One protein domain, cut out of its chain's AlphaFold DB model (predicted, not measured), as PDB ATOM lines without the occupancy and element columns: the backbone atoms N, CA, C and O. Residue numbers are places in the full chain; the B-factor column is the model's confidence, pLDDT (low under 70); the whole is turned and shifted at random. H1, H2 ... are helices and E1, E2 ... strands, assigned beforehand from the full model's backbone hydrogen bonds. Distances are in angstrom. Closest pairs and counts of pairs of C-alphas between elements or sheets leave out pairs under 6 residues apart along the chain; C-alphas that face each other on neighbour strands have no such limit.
ATOM      1  N   THR A   3     -83.327 -31.906 224.259       83.50
ATOM      2  CA  THR A   3     -82.735 -32.423 225.503       83.50
ATOM      3  C   THR A   3     -82.989 -33.915 225.692       83.50
ATOM      4  O   THR A   3     -82.105 -34.609 226.173       83.50
ATOM      5  N   GLU A   4     -84.187 -34.399 225.361       82.00
ATOM      6  CA  GLU A   4     -84.526 -35.823 225.480       82.00
ATOM      7  C   GLU A   4     -83.769 -36.637 224.438       82.00
ATOM      8  O   GLU A   4     -83.118 -37.601 224.799       82.00
ATOM      9  N   GLN A   5     -83.745 -36.176 223.188       86.00
ATOM     10  CA  GLN A   5     -83.013 -36.821 222.097       86.00
ATOM     11  C   GLN A   5     -81.519 -37.007 222.422       86.00
ATOM     12  O   GLN A   5     -80.958 -38.079 222.210       86.00
ATOM     13  N   ARG A   6     -80.880 -35.995 223.027       89.75
ATOM     14  CA  ARG A   6     -79.477 -36.095 223.464       89.75
ATOM     15  C   ARG A   6     -79.254 -37.128 224.568       89.75
ATOM     16  O   ARG A   6     -78.128 -37.583 224.732       89.75
ATOM     17  N   ARG A   7     -80.283 -37.491 225.345       93.00
ATOM     18  CA  ARG A   7     -80.169 -38.570 226.344       93.00
ATOM     19  C   ARG A   7     -80.053 -39.941 225.685       93.00
ATOM     20  O   ARG A   7     -79.436 -40.815 226.278       93.00
ATOM     21  N   ASP A   8     -80.556 -40.078 224.462       93.25
ATOM     22  CA  ASP A   8     -80.428 -41.285 223.644       93.25
ATOM     23  C   ASP A   8     -79.153 -41.270 222.773       93.25
ATOM     24  O   ASP A   8     -78.961 -42.137 221.925       93.25
ATOM     25  N   GLY A   9     -78.263 -40.286 222.973       94.19
ATOM     26  CA  GLY A   9     -77.007 -40.153 222.227       94.19
ATOM     27  C   GLY A   9     -77.165 -39.580 220.818       94.19
ATOM     28  O   GLY A   9     -76.216 -39.602 220.037       94.19
ATOM     29  N   ASP A  10     -78.340 -39.049 220.482       92.69
ATOM     30  CA  ASP A  10     -78.615 -38.476 219.171       92.69
ATOM     31  C   ASP A  10     -78.556 -36.941 219.212       92.69
ATOM     32  O   ASP A  10     -79.231 -36.266 219.995       92.69
ATOM     33  N   HIS A  11     -77.705 -36.386 218.353       92.75
ATOM     34  CA  HIS A  11     -77.384 -34.959 218.294       92.75
ATOM     35  C   HIS A  11     -77.849 -34.298 216.993       92.75
ATOM     36  O   HIS A  11     -77.549 -33.122 216.781       92.75
ATOM     37  N   ALA A  12     -78.576 -35.030 216.140       92.44
ATOM     38  CA  ALA A  12     -79.092 -34.512 214.881       92.44
ATOM     39  C   ALA A  12     -80.016 -33.309 215.105       92.44
ATOM     40  O   ALA A  12     -80.878 -33.321 215.999       92.44
ATOM     41  N   ASP A  13     -79.862 -32.289 214.264       91.56
ATOM     42  CA  ASP A  13     -80.761 -31.142 214.268       91.56
ATOM     43  C   ASP A  13     -82.159 -31.506 213.739       91.56
ATOM     44  O   ASP A  13     -82.422 -32.614 213.265       91.56
ATOM     45  N   LYS A  14     -83.102 -30.563 213.831       87.19
ATOM     46  CA  LYS A  14     -84.493 -30.804 213.429       87.19
ATOM     47  C   LYS A  14     -84.634 -31.223 211.966       87.19
ATOM     48  O   LYS A  14     -85.480 -32.069 211.689       87.19
ATOM     49  N   HIS A  15     -83.851 -30.642 211.067       90.69
ATOM     50  CA  HIS A  15     -83.938 -30.941 209.645       90.69
ATOM     51  C   HIS A  15     -83.410 -32.350 209.363       90.69
ATOM     52  O   HIS A  15     -84.130 -33.176 208.797       90.69
ATOM     53  N   GLN A  16     -82.223 -32.661 209.889       93.88
ATOM     54  CA  GLN A  16     -81.602 -33.983 209.795       93.88
ATOM     55  C   GLN A  16     -82.502 -35.075 210.374       93.88
ATOM     56  O   GLN A  16     -82.644 -36.143 209.788       93.88
ATOM     57  N   ARG A  17     -83.186 -34.806 211.496       92.81
ATOM     58  CA  ARG A  17     -84.164 -35.743 212.068       92.81
ATOM     59  C   ARG A  17     -85.289 -36.088 211.096       92.81
ATOM     60  O   ARG A  17     -85.671 -37.254 211.017       92.81
ATOM     61  N   TYR A  18     -85.841 -35.102 210.386       94.44
ATOM     62  CA  TYR A  18     -86.909 -35.342 209.413       94.44
ATOM     63  C   TYR A  18     -86.394 -36.080 208.178       94.44
ATOM     64  O   TYR A  18     -87.048 -37.023 207.741       94.44
ATOM     65  N   GLN A  19     -85.223 -35.711 207.653       94.88
ATOM     66  CA  GLN A  19     -84.606 -36.425 206.530       94.88
ATOM     67  C   GLN A  19     -84.318 -37.888 206.890       94.88
ATOM     68  O   GLN A  19     -84.757 -38.786 206.177       94.88
ATOM     69  N   ARG A  20     -83.706 -38.132 208.055       96.44
ATOM     70  CA  ARG A  20     -83.453 -39.482 208.571       96.44
ATOM     71  C   ARG A  20     -84.733 -40.276 208.792       96.44
ATOM     72  O   ARG A  20     -84.770 -41.459 208.490       96.44
ATOM     73  N   SER A  21     -85.792 -39.637 209.293       96.25
ATOM     74  CA  SER A  21     -87.099 -40.293 209.438       96.25
ATOM     75  C   SER A  21     -87.669 -40.705 208.082       96.25
ATOM     76  O   SER A  21     -88.245 -41.782 207.974       96.25
ATOM     77  N   GLY A  22     -87.484 -39.870 207.056       97.00
ATOM     78  CA  GLY A  22     -87.902 -40.195 205.700       97.00
ATOM     79  C   GLY A  22     -87.156 -41.404 205.136       97.00
ATOM     80  O   GLY A  22     -87.767 -42.373 204.697       97.00
ATOM     81  N   GLU A  23     -85.827 -41.396 205.225       97.81
ATOM     82  CA  GLU A  23     -85.005 -42.527 204.773       97.81
ATOM     83  C   GLU A  23     -85.326 -43.815 205.553       97.81
ATOM     84  O   GLU A  23     -85.425 -44.900 204.980       97.81
ATOM     85  N   PHE A  24     -85.592 -43.694 206.857       97.94
ATOM     86  CA  PHE A  24     -85.993 -44.824 207.689       97.94
ATOM     87  C   PHE A  24     -87.301 -45.462 207.211       97.94
ATOM     88  O   PHE A  24     -87.394 -46.687 207.169       97.94
ATOM     89  N   ILE A  25     -88.310 -44.666 206.836       97.75
ATOM     90  CA  ILE A  25     -89.582 -45.195 206.321       97.75
ATOM     91  C   ILE A  25     -89.361 -45.947 205.001       97.75
ATOM     92  O   ILE A  25     -89.979 -46.991 204.793       97.75
ATOM     93  N   GLU A  26     -88.464 -45.476 204.131       96.94
ATOM     94  CA  GLU A  26     -88.122 -46.181 202.884       96.94
ATOM     95  C   GLU A  26     -87.488 -47.539 203.165       96.94
ATOM     96  O   GLU A  26     -87.925 -48.556 202.624       96.94
ATOM     97  N   VAL A  27     -86.482 -47.566 204.041       97.81
ATOM     98  CA  VAL A  27     -85.822 -48.800 204.480       97.81
ATOM     99  C   VAL A  27     -86.826 -49.756 205.120       97.81
ATOM    100  O   VAL A  27     -86.840 -50.943 204.794       97.81
ATOM    101  N   LEU A  28     -87.686 -49.249 206.002       97.12
ATOM    102  CA  LEU A  28     -88.680 -50.045 206.710       97.12
ATOM    103  C   LEU A  28     -89.682 -50.680 205.743       97.12
ATOM    104  O   LEU A  28     -89.974 -51.869 205.855       97.12
ATOM    105  N   ARG A  29     -90.160 -49.921 204.748       96.50
ATOM    106  CA  ARG A  29     -91.035 -50.456 203.700       96.50
ATOM    107  C   ARG A  29     -90.322 -51.522 202.876       96.50
ATOM    108  O   ARG A  29     -90.890 -52.595 202.719       96.50
ATOM    109  N   LYS A  30     -89.071 -51.297 202.444       96.38
ATOM    110  CA  LYS A  30     -88.274 -52.334 201.758       96.38
ATOM    111  C   LYS A  30     -88.177 -53.610 202.598       96.38
ATOM    112  O   LYS A  30     -88.467 -54.690 202.096       96.38
ATOM    113  N   ALA A  31     -87.857 -53.494 203.885       96.81
ATOM    114  CA  ALA A  31     -87.782 -54.642 204.788       96.81
ATOM    115  C   ALA A  31     -89.113 -55.401 204.929       96.81
ATOM    116  O   ALA A  31     -89.105 -56.614 205.126       96.81
ATOM    117  N   TRP A  32     -90.249 -54.707 204.824       97.19
ATOM    118  CA  TRP A  32     -91.579 -55.312 204.905       97.19
ATOM    119  C   TRP A  32     -92.092 -55.905 203.596       97.19
ATOM    120  O   TRP A  32     -92.950 -56.782 203.647       97.19
ATOM    121  N   THR A  33     -91.609 -55.433 202.446       96.00
ATOM    122  CA  THR A  33     -92.180 -55.796 201.141       96.00
ATOM    123  C   THR A  33     -91.247 -56.610 200.253       96.00
ATOM    124  O   THR A  33     -91.723 -57.271 199.332       96.00
ATOM    125  N   SER A  34     -89.932 -56.548 200.468       95.62
ATOM    126  CA  SER A  34     -88.965 -57.247 199.621       95.62
ATOM    127  C   SER A  34     -89.019 -58.757 199.852       95.62
ATOM    128  O   SER A  34     -88.865 -59.237 200.973       95.62
ATOM    129  N   THR A  35     -89.209 -59.515 198.773       92.50
ATOM    130  CA  THR A  35     -89.149 -60.986 198.791       92.50
ATOM    131  C   THR A  35     -87.724 -61.521 198.635       92.50
ATOM    132  O   THR A  35     -87.443 -62.643 199.051       92.50
ATOM    133  N   GLU A  36     -86.833 -60.706 198.072       94.94
ATOM    134  CA  GLU A  36     -85.410 -60.983 197.867       94.94
ATOM    135  C   GLU A  36     -84.547 -60.079 198.765       94.94
ATOM    136  O   GLU A  36     -85.044 -59.042 199.227       94.94
ATOM    137  N   PRO A  37     -83.272 -60.436 199.019       97.50
ATOM    138  CA  PRO A  37     -82.343 -59.541 199.696       97.50
ATOM    139  C   PRO A  37     -82.223 -58.187 198.988       97.50
ATOM    140  O   PRO A  37     -82.322 -58.102 197.761       97.50
ATOM    141  N   PHE A  38     -82.018 -57.120 199.759       98.19
ATOM    142  CA  PHE A  38     -81.895 -55.769 199.225       98.19
ATOM    143  C   PHE A  38     -80.770 -54.975 199.882       98.19
ATOM    144  O   PHE A  38     -80.493 -55.111 201.075       98.19
ATOM    145  N   ASP A  39     -80.233 -54.047 199.094       98.19
ATOM    146  CA  ASP A  39     -79.311 -53.018 199.553       98.19
ATOM    147  C   ASP A  39     -80.030 -51.663 199.702       98.19
ATOM    148  O   ASP A  39     -81.031 -51.346 199.033       98.19
ATOM    149  N   HIS A  40     -79.505 -50.821 200.582       98.25
ATOM    150  CA  HIS A  40     -79.859 -49.412 200.684       98.25
ATOM    151  C   HIS A  40     -78.602 -48.613 201.034       98.25
ATOM    152  O   HIS A  40     -77.966 -48.874 202.046       98.25
ATOM    153  N   HIS A  41     -78.268 -47.621 200.212       98.12
ATOM    154  CA  HIS A  41     -77.142 -46.716 200.441       98.12
ATOM    155  C   HIS A  41     -77.667 -45.281 200.426       98.12
ATOM    156  O   HIS A  41     -77.728 -44.647 199.369       98.12
ATOM    157  N   GLY A  42     -78.123 -44.820 201.585       97.31
ATOM    158  CA  GLY A  42     -78.651 -43.479 201.788       97.31
ATOM    159  C   GLY A  42     -77.682 -42.585 202.558       97.31
ATOM    160  O   GLY A  42     -76.507 -42.908 202.738       97.31
ATOM    161  N   GLU A  43     -78.171 -41.427 202.990       97.06
ATOM    162  CA  GLU A  43     -77.389 -40.484 203.791       97.06
ATOM    163  C   GLU A  43     -77.230 -40.986 205.234       97.06
ATOM    164  O   GLU A  43     -76.190 -40.764 205.858       97.06
ATOM    165  N   PHE A  44     -78.246 -41.676 205.761       97.19
ATOM    166  CA  PHE A  44     -78.298 -42.084 207.166       97.19
ATOM    167  C   PHE A  44     -78.130 -43.588 207.385       97.19
ATOM    168  O   PHE A  44     -77.693 -43.997 208.464       97.19
ATOM    169  N   TYR A  45     -78.474 -44.408 206.397       97.81
ATOM    170  CA  TYR A  45     -78.470 -45.857 206.479       97.81
ATOM    171  C   TYR A  45     -77.677 -46.456 205.317       97.81
ATOM    172  O   TYR A  45     -77.926 -46.185 204.144       97.81
ATOM    173  N   THR A  46     -76.748 -47.342 205.666       98.25
ATOM    174  CA  THR A  46     -76.095 -48.254 204.727       98.25
ATOM    175  C   THR A  46     -76.466 -49.668 205.132       98.25
ATOM    176  O   THR A  46     -76.197 -50.085 206.258       98.25
ATOM    177  N   ILE A  47     -77.130 -50.376 204.231       98.06
ATOM    178  CA  ILE A  47     -77.669 -51.715 204.425       98.06
ATOM    179  C   ILE A  47     -77.254 -52.536 203.216       98.06
ATOM    180  O   ILE A  47     -77.476 -52.111 202.085       98.06
ATOM    181  N   GLU A  48     -76.663 -53.694 203.474       98.06
ATOM    182  CA  GLU A  48     -76.145 -54.605 202.457       98.06
ATOM    183  C   GLU A  48     -76.746 -55.993 202.693       98.06
ATOM    184  O   GLU A  48     -76.761 -56.470 203.831       98.06
ATOM    185  N   ASP A  49     -77.258 -56.609 201.629       97.62
ATOM    186  CA  ASP A  49     -77.814 -57.967 201.588       97.62
ATOM    187  C   ASP A  49     -78.870 -58.244 202.681       97.62
ATOM    188  O   ASP A  49     -78.932 -59.317 203.287       97.62
ATOM    189  N   ALA A  50     -79.718 -57.253 202.982       97.19
ATOM    190  CA  ALA A  50     -80.721 -57.385 204.032       97.19
ATOM    191  C   ALA A  50     -81.958 -58.137 203.549       97.19
ATOM    192  O   ALA A  50     -82.524 -57.849 202.496       97.19
ATOM    193  N   ARG A  51     -82.450 -59.050 204.387       95.31
ATOM    194  CA  ARG A  51     -83.693 -59.789 204.160       95.31
ATOM    195  C   ARG A  51     -84.396 -60.035 205.486       95.31
ATOM    196  O   ARG A  51     -83.788 -60.549 206.421       95.31
ATOM    197  N   SER A  52     -85.686 -59.710 205.557       93.75
ATOM    198  CA  SER A  52     -86.512 -60.118 206.693       93.75
ATOM    199  C   SER A  52     -87.094 -61.506 206.437       93.75
ATOM    200  O   SER A  52     -87.767 -61.724 205.433       93.75
ATOM    201  N   GLU A  53     -86.867 -62.450 207.348       93.19
ATOM    202  CA  GLU A  53     -87.531 -63.764 207.299       93.19
ATOM    203  C   GLU A  53     -88.979 -63.705 207.797       93.19
ATOM    204  O   GLU A  53     -89.778 -64.600 207.522       93.19
ATOM    205  N   ILE A  54     -89.321 -62.642 208.530       92.56
ATOM    206  CA  ILE A  54     -90.650 -62.415 209.088       92.56
ATOM    207  C   ILE A  54     -91.238 -61.186 208.403       92.56
ATOM    208  O   ILE A  54     -90.753 -60.066 208.581       92.56
ATOM    209  N   LEU A  55     -92.294 -61.404 207.627       95.00
ATOM    210  CA  LEU A  55     -93.026 -60.337 206.955       95.00
ATOM    211  C   LEU A  55     -94.295 -59.981 207.737       95.00
ATOM    212  O   LEU A  55     -94.859 -60.842 208.425       95.00
ATOM    213  N   PRO A  56     -94.769 -58.727 207.655       96.12
ATOM    214  CA  PRO A  56     -96.045 -58.360 208.244       96.12
ATOM    215  C   PRO A  56     -97.207 -59.166 207.656       96.12
ATOM    216  O   PRO A  56     -97.220 -59.501 206.476       96.12
ATOM    217  N   LEU A  57     -98.233 -59.414 208.475       96.56
ATOM    218  CA  LEU A  57     -99.459 -60.075 208.014       96.56
ATOM    219  C   LEU A  57    -100.256 -59.204 207.024       96.56
ATOM    220  O   LEU A  57    -100.908 -59.725 206.124       96.56
ATOM    221  N   GLN A  58    -100.243 -57.880 207.210       96.88
ATOM    222  CA  GLN A  58    -100.965 -56.937 206.352       96.88
ATOM    223  C   GLN A  58    -100.229 -56.735 205.028       96.88
ATOM    224  O   GLN A  58     -99.032 -56.467 205.021       96.88
ATOM    225  N   SER A  59    -100.969 -56.800 203.921       92.69
ATOM    226  CA  SER A  59    -100.472 -56.479 202.581       92.69
ATOM    227  C   SER A  59    -100.957 -55.090 202.129       92.69
ATOM    228  O   SER A  59    -102.120 -54.767 202.371       92.69
ATOM    229  N   PRO A  60    -100.121 -54.288 201.442       93.00
ATOM    230  CA  PRO A  60     -98.709 -54.561 201.150       93.00
ATOM    231  C   PRO A  60     -97.803 -54.461 202.390       93.00
ATOM    232  O   PRO A  60     -96.783 -55.132 202.443       93.00
ATOM    233  N   HIS A  61     -98.181 -53.664 203.389       96.25
ATOM    234  CA  HIS A  61     -97.498 -53.531 204.678       96.25
ATOM    235  C   HIS A  61     -98.459 -52.876 205.697       96.25
ATOM    236  O   HIS A  61     -99.519 -52.375 205.305       96.25
ATOM    237  N   PRO A  62     -98.127 -52.829 207.001       97.31
ATOM    238  CA  PRO A  62     -98.876 -52.046 207.983       97.31
ATOM    239  C   PRO A  62     -98.841 -50.544 207.650       97.31
ATOM    240  O   PRO A  62     -97.818 -50.068 207.151       97.31
ATOM    241  N   PRO A  63     -99.912 -49.776 207.925       97.06
ATOM    242  CA  PRO A  63     -99.949 -48.351 207.612       97.06
ATOM    243  C   PRO A  63     -98.975 -47.546 208.482       97.06
ATOM    244  O   PRO A  63     -98.926 -47.699 209.704       97.06
ATOM    245  N   VAL A  64     -98.234 -46.639 207.851       97.81
ATOM    246  CA  VAL A  64     -97.323 -45.697 208.499       97.81
ATOM    247  C   VAL A  64     -98.062 -44.398 208.794       97.81
ATOM    248  O   VAL A  64     -98.451 -43.658 207.885       97.81
ATOM    249  N   PHE A  65     -98.214 -44.107 210.085       97.88
ATOM    250  CA  PHE A  65     -98.725 -42.832 210.573       97.88
ATOM    251  C   PHE A  65     -97.563 -41.859 210.763       97.88
ATOM    252  O   PHE A  65     -96.552 -42.199 211.378       97.88
ATOM    253  N   PHE A  66     -97.720 -40.635 210.273       97.31
ATOM    254  CA  PHE A  66     -96.731 -39.572 210.429       97.31
ATOM    255  C   PHE A  66     -97.400 -38.289 210.906       97.31
ATOM    256  O   PHE A  66     -98.550 -38.038 210.572       97.31
ATOM    257  N   GLY A  67     -96.704 -37.459 211.677       94.81
ATOM    258  CA  GLY A  67     -97.294 -36.233 212.207       94.81
ATOM    259  C   GLY A  67     -96.294 -35.104 212.399       94.81
ATOM    260  O   GLY A  67     -95.074 -35.279 212.346       94.81
ATOM    261  N   GLY A  68     -96.843 -33.923 212.654       93.31
ATOM    262  CA  GLY A  68     -96.096 -32.695 212.898       93.31
ATOM    263  C   GLY A  68     -96.598 -31.539 212.041       93.31
ATOM    264  O   GLY A  68     -97.206 -31.743 211.000       93.31
ATOM    265  N   SER A  69     -96.297 -30.317 212.482       94.00
ATOM    266  CA  SER A  69     -96.822 -29.086 211.866       94.00
ATOM    267  C   SER A  69     -95.726 -28.175 211.299       94.00
ATOM    268  O   SER A  69     -95.866 -26.954 211.261       94.00
ATOM    269  N   SER A  70     -94.570 -28.740 210.938       94.00
ATOM    270  CA  SER A  70     -93.494 -28.008 210.251       94.00
ATOM    271  C   SER A  70     -93.430 -28.360 208.773       94.00
ATOM    272  O   SER A  70     -93.816 -29.457 208.390       94.00
ATOM    273  N   GLN A  71     -92.838 -27.479 207.963       94.69
ATOM    274  CA  GLN A  71     -92.673 -27.704 206.523       94.69
ATOM    275  C   GLN A  71     -91.945 -29.018 206.198       94.69
ATOM    276  O   GLN A  71     -92.391 -29.766 205.335       94.69
ATOM    277  N   ASP A  72     -90.896 -29.368 206.951       94.88
ATOM    278  CA  ASP A  72     -90.236 -30.674 206.803       94.88
ATOM    279  C   ASP A  72     -91.158 -31.855 207.133       94.88
ATOM    280  O   ASP A  72     -91.073 -32.896 206.488       94.88
ATOM    281  N   ALA A  73     -92.074 -31.686 208.093       95.94
ATOM    282  CA  ALA A  73     -93.040 -32.724 208.434       95.94
ATOM    283  C   ALA A  73     -94.045 -32.922 207.297       95.94
ATOM    284  O   ALA A  73     -94.302 -34.057 206.916       95.94
ATOM    285  N   TYR A  74     -94.561 -31.830 206.723       97.88
ATOM    286  CA  TYR A  74     -95.473 -31.889 205.580       97.88
ATOM    287  C   TYR A  74     -94.802 -32.488 204.349       97.88
ATOM    288  O   TYR A  74     -95.404 -33.318 203.681       97.88
ATOM    289  N   ARG A  75     -93.541 -32.128 204.082       97.69
ATOM    290  CA  ARG A  75     -92.758 -32.686 202.976       97.69
ATOM    291  C   ARG A  75     -92.572 -34.196 203.117       97.69
ATOM    292  O   ARG A  75     -92.917 -34.930 202.198       97.69
ATOM    293  N   ILE A  76     -92.054 -34.659 204.257       97.75
ATOM    294  CA  ILE A  76     -91.781 -36.087 204.481       97.75
ATOM    295  C   ILE A  76     -93.081 -36.885 204.609       97.75
ATOM    296  O   ILE A  76     -93.263 -37.879 203.912       97.75
ATOM    297  N   GLY A  77     -94.020 -36.439 205.444       97.69
ATOM    298  CA  GLY A  77     -95.287 -37.145 205.626       97.69
ATOM    299  C   GLY A  77     -96.173 -37.100 204.380       97.69
ATOM    300  O   GLY A  77     -96.797 -38.102 204.049       97.69
ATOM    301  N   GLY A  78     -96.166 -36.002 203.622       98.19
ATOM    302  CA  GLY A  78     -96.803 -35.941 202.308       98.19
ATOM    303  C   GLY A  78     -96.205 -36.969 201.347       98.19
ATOM    304  O   GLY A  78     -96.949 -37.714 200.722       98.19
ATOM    305  N   ALA A  79     -94.877 -37.084 201.282       97.81
ATOM    306  CA  ALA A  79     -94.204 -38.030 200.393       97.81
ATOM    307  C   ALA A  79     -94.371 -39.507 200.794       97.81
ATOM    308  O   ALA A  79     -94.391 -40.365 199.915       97.81
ATOM    309  N   GLN A  80     -94.486 -39.824 202.090       96.81
ATOM    310  CA  GLN A  80     -94.292 -41.203 202.562       96.81
ATOM    311  C   GLN A  80     -95.318 -41.741 203.565       96.81
ATOM    312  O   GLN A  80     -95.297 -42.940 203.848       96.81
ATOM    313  N   ALA A  81     -96.191 -40.917 204.149       97.75
ATOM    314  CA  ALA A  81     -97.175 -41.415 205.111       97.75
ATOM    315  C   ALA A  81     -98.338 -42.122 204.405       97.75
ATOM    316  O   ALA A  81     -98.754 -41.712 203.321       97.75
ATOM    317  N   ASP A  82     -98.909 -43.140 205.044       98.06
ATOM    318  CA  ASP A  82    -100.228 -43.643 204.648       98.06
ATOM    319  C   ASP A  82    -101.324 -42.809 205.328       98.06
ATOM    320  O   ASP A  82    -102.330 -42.484 204.701       98.06
ATOM    321  N   VAL A  83    -101.082 -42.384 206.577       98.44
ATOM    322  CA  VAL A  83    -101.965 -41.487 207.336       98.44
ATOM    323  C   VAL A  83    -101.168 -40.338 207.954       98.44
ATOM    324  O   VAL A  83    -100.166 -40.558 208.639       98.44
ATOM    325  N   PHE A  84    -101.618 -39.101 207.753       98.50
ATOM    326  CA  PHE A  84    -101.052 -37.915 208.384       98.50
ATOM    327  C   PHE A  84    -101.881 -37.508 209.610       98.50
ATOM    328  O   PHE A  84    -103.056 -37.166 209.504       98.50
ATOM    329  N   ALA A  85    -101.267 -37.547 210.790       97.50
ATOM    330  CA  ALA A  85    -101.902 -37.267 212.069       97.50
ATOM    331  C   ALA A  85    -101.752 -35.790 212.467       97.50
ATOM    332  O   ALA A  85    -100.641 -35.274 212.637       97.50
ATOM    333  N   LEU A  86    -102.889 -35.134 212.675       96.19
ATOM    334  CA  LEU A  86    -103.035 -33.745 213.085       96.19
ATOM    335  C   LEU A  86    -103.539 -33.649 214.529       96.19
ATOM    336  O   LEU A  86    -104.225 -34.531 215.057       96.19
ATOM    337  N   TRP A  87    -103.206 -32.544 215.185       94.25
ATOM    338  CA  TRP A  87    -103.863 -32.163 216.433       94.25
ATOM    339  C   TRP A  87    -105.161 -31.419 216.135       94.25
ATOM    340  O   TRP A  87    -105.314 -30.830 215.065       94.25
ATOM    341  N   GLY A  88    -106.085 -31.444 217.094       94.31
ATOM    342  CA  GLY A  88    -107.320 -30.683 217.019       94.31
ATOM    343  C   GLY A  88    -107.073 -29.176 216.999       94.31
ATOM    344  O   GLY A  88    -106.850 -28.574 218.047       94.31
ATOM    345  N   GLU A  89    -107.134 -28.583 215.814       96.31
ATOM    346  CA  GLU A  89    -107.090 -27.141 215.554       96.31
ATOM    347  C   GLU A  89    -108.443 -26.679 214.994       96.31
ATOM    348  O   GLU A  89    -109.249 -27.530 214.604       96.31
ATOM    349  N   PRO A  90    -108.741 -25.366 214.958       97.88
ATOM    350  CA  PRO A  90    -109.972 -24.915 214.327       97.88
ATOM    351  C   PRO A  90    -110.002 -25.290 212.839       97.88
ATOM    352  O   PRO A  90    -108.957 -25.417 212.191       97.88
ATOM    353  N   LEU A  91    -111.203 -25.469 212.288       98.44
ATOM    354  CA  LEU A  91    -111.427 -26.052 210.957       98.44
ATOM    355  C   LEU A  91    -110.627 -25.353 209.849       98.44
ATOM    356  O   LEU A  91    -110.105 -26.010 208.946       98.44
ATOM    357  N   ALA A  92    -110.501 -24.024 209.920       98.06
ATOM    358  CA  ALA A  92    -109.719 -23.246 208.963       98.06
ATOM    359  C   ALA A  92    -108.233 -23.648 208.977       98.06
ATOM    360  O   ALA A  92    -107.667 -23.974 207.934       98.06
ATOM    361  N   GLN A  93    -107.623 -23.705 210.160       97.69
ATOM    362  CA  GLN A  93    -106.221 -24.076 210.339       97.69
ATOM    363  C   GLN A  93    -105.968 -25.557 210.035       97.69
ATOM    364  O   GLN A  93    -104.924 -25.908 209.483       97.69
ATOM    365  N   THR A  94    -106.921 -26.439 210.343       98.12
ATOM    366  CA  THR A  94    -106.839 -27.847 209.937       98.12
ATOM    367  C   THR A  94    -106.865 -27.979 208.413       98.12
ATOM    368  O   THR A  94    -106.032 -28.693 207.855       98.12
ATOM    369  N   ARG A  95    -107.740 -27.236 207.719       98.44
ATOM    370  CA  ARG A  95    -107.800 -27.227 206.249       98.44
ATOM    371  C   ARG A  95    -106.486 -26.761 205.620       98.44
ATOM    372  O   ARG A  95    -106.054 -27.336 204.624       98.44
ATOM    373  N   GLU A  96    -105.833 -25.756 206.201       98.12
ATOM    374  CA  GLU A  96    -104.511 -25.297 205.754       98.12
ATOM    375  C   GLU A  96    -103.454 -26.405 205.845       98.12
ATOM    376  O   GLU A  96    -102.675 -26.594 204.909       98.12
ATOM    377  N   GLN A  97    -103.432 -27.165 206.947       98.25
ATOM    378  CA  GLN A  97    -102.489 -28.275 207.115       98.25
ATOM    379  C   GLN A  97    -102.768 -29.413 206.129       98.25
ATOM    380  O   GLN A  97    -101.837 -29.896 205.485       98.25
ATOM    381  N   ILE A  98    -104.040 -29.788 205.952       98.56
ATOM    382  CA  ILE A  98    -104.460 -30.786 204.956       98.56
ATOM    383  C   ILE A  98    -104.004 -30.362 203.557       98.56
ATOM    384  O   ILE A  98    -103.393 -31.154 202.838       98.56
ATOM    385  N   ALA A  99    -104.222 -29.098 203.183       98.56
ATOM    386  CA  ALA A  99    -103.804 -28.568 201.889       98.56
ATOM    387  C   ALA A  99    -102.275 -28.597 201.713       98.56
ATOM    388  O   ALA A  99    -101.790 -28.990 200.650       98.56
ATOM    389  N   ALA A 100    -101.509 -28.239 202.747       98.44
ATOM    390  CA  ALA A 100    -100.048 -28.253 202.700       98.44
ATOM    391  C   ALA A 100     -99.483 -29.672 202.514       98.44
ATOM    392  O   ALA A 100     -98.630 -29.891 201.652       98.44
ATOM    393  N   VAL A 101     -99.987 -30.649 203.275       98.56
ATOM    394  CA  VAL A 101     -99.582 -32.060 203.152       98.56
ATOM    395  C   VAL A 101    -100.004 -32.632 201.800       98.56
ATOM    396  O   VAL A 101     -99.216 -33.309 201.146       98.56
ATOM    397  N   THR A 102    -101.217 -32.314 201.349       98.62
ATOM    398  CA  THR A 102    -101.730 -32.739 200.041       98.62
ATOM    399  C   THR A 102    -100.859 -32.199 198.907       98.62
ATOM    400  O   THR A 102    -100.448 -32.949 198.024       98.62
ATOM    401  N   SER A 103    -100.498 -30.914 198.954       98.62
ATOM    402  CA  SER A 103     -99.591 -30.317 197.973       98.62
ATOM    403  C   SER A 103     -98.208 -30.966 198.000       98.62
ATOM    404  O   SER A 103     -97.617 -31.174 196.942       98.62
ATOM    405  N   ALA A 104     -97.684 -31.288 199.186       98.56
ATOM    406  CA  ALA A 104     -96.401 -31.966 199.329       98.56
ATOM    407  C   ALA A 104     -96.429 -33.397 198.766       98.56
ATOM    408  O   ALA A 104     -95.468 -33.813 198.124       98.56
ATOM    409  N   ALA A 105     -97.534 -34.125 198.951       98.62
ATOM    410  CA  ALA A 105     -97.730 -35.455 198.383       98.62
ATOM    411  C   ALA A 105     -97.684 -35.438 196.848       98.62
ATOM    412  O   ALA A 105     -96.938 -36.210 196.245       98.62
ATOM    413  N   TYR A 106     -98.412 -34.513 196.214       98.62
ATOM    414  CA  TYR A 106     -98.387 -34.371 194.756       98.62
ATOM    415  C   TYR A 106     -97.030 -33.888 194.236       98.62
ATOM    416  O   TYR A 106     -96.552 -34.388 193.220       98.62
ATOM    417  N   ALA A 107     -96.368 -32.967 194.941       98.38
ATOM    418  CA  ALA A 107     -95.017 -32.529 194.585       98.38
ATOM    419  C   ALA A 107     -93.984 -33.669 194.669       98.38
ATOM    420  O   ALA A 107     -93.005 -33.663 193.926       98.38
ATOM    421  N   ALA A 108     -94.217 -34.658 195.537       97.81
ATOM    422  CA  ALA A 108     -93.426 -35.882 195.633       97.81
ATOM    423  C   ALA A 108     -93.808 -36.952 194.587       97.81
ATOM    424  O   ALA A 108     -93.238 -38.039 194.592       97.81
ATOM    425  N   GLY A 109     -94.761 -36.663 193.692       98.12
ATOM    426  CA  GLY A 109     -95.170 -37.561 192.611       98.12
ATOM    427  C   GLY A 109     -96.162 -38.651 193.018       98.12
ATOM    428  O   GLY A 109     -96.346 -39.602 192.261       98.12
ATOM    429  N   ARG A 110     -96.812 -38.545 194.186       97.94
ATOM    430  CA  ARG A 110     -97.866 -39.494 194.574       97.94
ATOM    431  C   ARG A 110     -99.124 -39.290 193.738       97.94
ATOM    432  O   ARG A 110     -99.521 -38.160 193.469       97.94
ATOM    433  N   GLU A 111     -99.801 -40.390 193.423       97.50
ATOM    434  CA  GLU A 111    -101.111 -40.366 192.758       97.50
ATOM    435  C   GLU A 111    -102.226 -39.853 193.684       97.50
ATOM    436  O   GLU A 111    -103.171 -39.217 193.223       97.50
ATOM    437  N   ALA A 112    -102.100 -40.102 194.991       97.38
ATOM    438  CA  ALA A 112    -103.037 -39.659 196.016       97.38
ATOM    439  C   ALA A 112    -102.298 -39.208 197.293       97.38
ATOM    440  O   ALA A 112    -101.242 -39.771 197.625       97.38
ATOM    441  N   PRO A 113    -102.838 -38.213 198.025       97.88
ATOM    442  CA  PRO A 113    -102.314 -37.810 199.326       97.88
ATOM    443  C   PRO A 113    -102.518 -38.911 200.383       97.88
ATOM    444  O   PRO A 113    -103.266 -39.862 200.145       97.88
ATOM    445  N   PRO A 114    -101.854 -38.814 201.551       98.25
ATOM    446  CA  PRO A 114    -102.214 -39.645 202.697       98.25
ATOM    447  C   PRO A 114    -103.657 -39.370 203.149       98.25
ATOM    448  O   PRO A 114    -104.167 -38.268 202.952       98.25
ATOM    449  N   SER A 115    -104.265 -40.344 203.827       98.44
ATOM    450  CA  SER A 115    -105.449 -40.102 204.662       98.44
ATOM    451  C   SER A 115    -105.094 -39.191 205.835       98.44
ATOM    452  O   SER A 115    -103.923 -39.087 206.214       98.44
ATOM    453  N   PHE A 116    -106.079 -38.549 206.455       98.56
ATOM    454  CA  PHE A 116    -105.831 -37.621 207.559       98.56
ATOM    455  C   PHE A 116    -106.532 -38.073 208.825       98.56
ATOM    456  O   PHE A 116    -107.730 -38.291 208.824       98.56
ATOM    457  N   SER A 117    -105.800 -38.145 209.931       97.69
ATOM    458  CA  SER A 117    -106.377 -38.409 211.249       97.69
ATOM    459  C   SER A 117    -106.260 -37.161 212.110       97.69
ATOM    460  O   SER A 117    -105.223 -36.499 212.102       97.69
ATOM    461  N   VAL A 118    -107.289 -36.846 212.890       96.81
ATOM    462  CA  VAL A 118    -107.255 -35.763 213.879       96.81
ATOM    463  C   VAL A 118    -107.499 -36.327 215.271       96.81
ATOM    464  O   VAL A 118    -108.315 -37.227 215.469       96.81
ATOM    465  N   SER A 119    -106.792 -35.799 216.265       94.62
ATOM    466  CA  SER A 119    -106.942 -36.237 217.650       94.62
ATOM    467  C   SER A 119    -107.524 -35.129 218.524       94.62
ATOM    468  O   SER A 119    -106.976 -34.029 218.581       94.62
ATOM    469  N   PHE A 120    -108.574 -35.459 219.281       94.12
ATOM    470  CA  PHE A 120    -109.215 -34.591 220.277       94.12
ATOM    471  C   PHE A 120    -109.306 -35.283 221.638       94.12
ATOM    472  O   PHE A 120    -109.258 -36.511 221.731       94.12
TER     473      PHE A 120
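Overview. This is residues 3 to 120 of the 219 residues of the protein "LLM class flavin-dependent oxidoreductase" of Streptomyces sp. SID10244 (UniProt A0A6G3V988). A small parallel sheet, E3 E4 E5, has H3 and H4 over one face; the long helix H2 runs side by side with H3, the hairpin E1 and E2 packs on residues 23 to 31 of H2, and short H1 lies off at one end. The printed part has 118 residues with four named helices and five named strands, in the order H1 H2 E1 E2 E3 H3 E4 H4 E5; the class is mixed, helices and strands. It is only just compact, close to loose, with a radius of gyration of the C-alphas of 15.8 A, and spans 48 by 36 by 27 A.

Arrangement. E3, residues 65 to 67, is parallel to E4, residues 83 to 87, with N 66 and O 83 within hydrogen-bond range at 2.9 A. E4 is parallel to E5, residues 115 to 119, with N 84 and O 115 at 2.8 A. H3, residues 71 to 80, and H4, residues 91 to 107, are on the same face at heights over the sheet of 9.2 A and 9.9 A, giving two layers, helices on one face of a sheet. E3, H3, E4 and E4, H4, E5 are strand-helix-strand units, parallel neighbour strands with a helix between, with right-handed crossovers. H4 touches H3 with residues 100 to 106 alone, at a steep tilt of 58 degrees; the closest C-alphas, of Gly 78 and Ala 105, are 4.1 A apart. H2, residues 14 to 33, touches H3 at a shallow tilt of 7 degrees, the same way; the closest C-alphas, of Gly 22 and Ile 76, are 5.8 A apart. E1, residues 38 to 41, and E2, residues 46 to 50, form an antiparallel hairpin, with N 40 and O 47 at 2.8 A. H1, residues 3 to 7, is apart from H2. Every O i to N i+4 pair is within range in H2, H3 and H4; H1 has 0 of 1, and 1 of 2 O i to N i+3 pairs.

Along the chain. H2 is 28.9 A long from C-alpha 14 at (-84.493, -30.804, 213.429), H4 24.1 A and H3 14.2 A. E5 is 13.6 A long and ends with C-alpha 119 at (-106.942, -36.237, 217.650).

Size, cuts and confidence. The C-alphas of Asp 49 and Pro 90, the two farthest apart, are 47.8 A apart. The printed part has no cut, the link E2 to E3 is long, and no printed residue is under 70 in pLDDT.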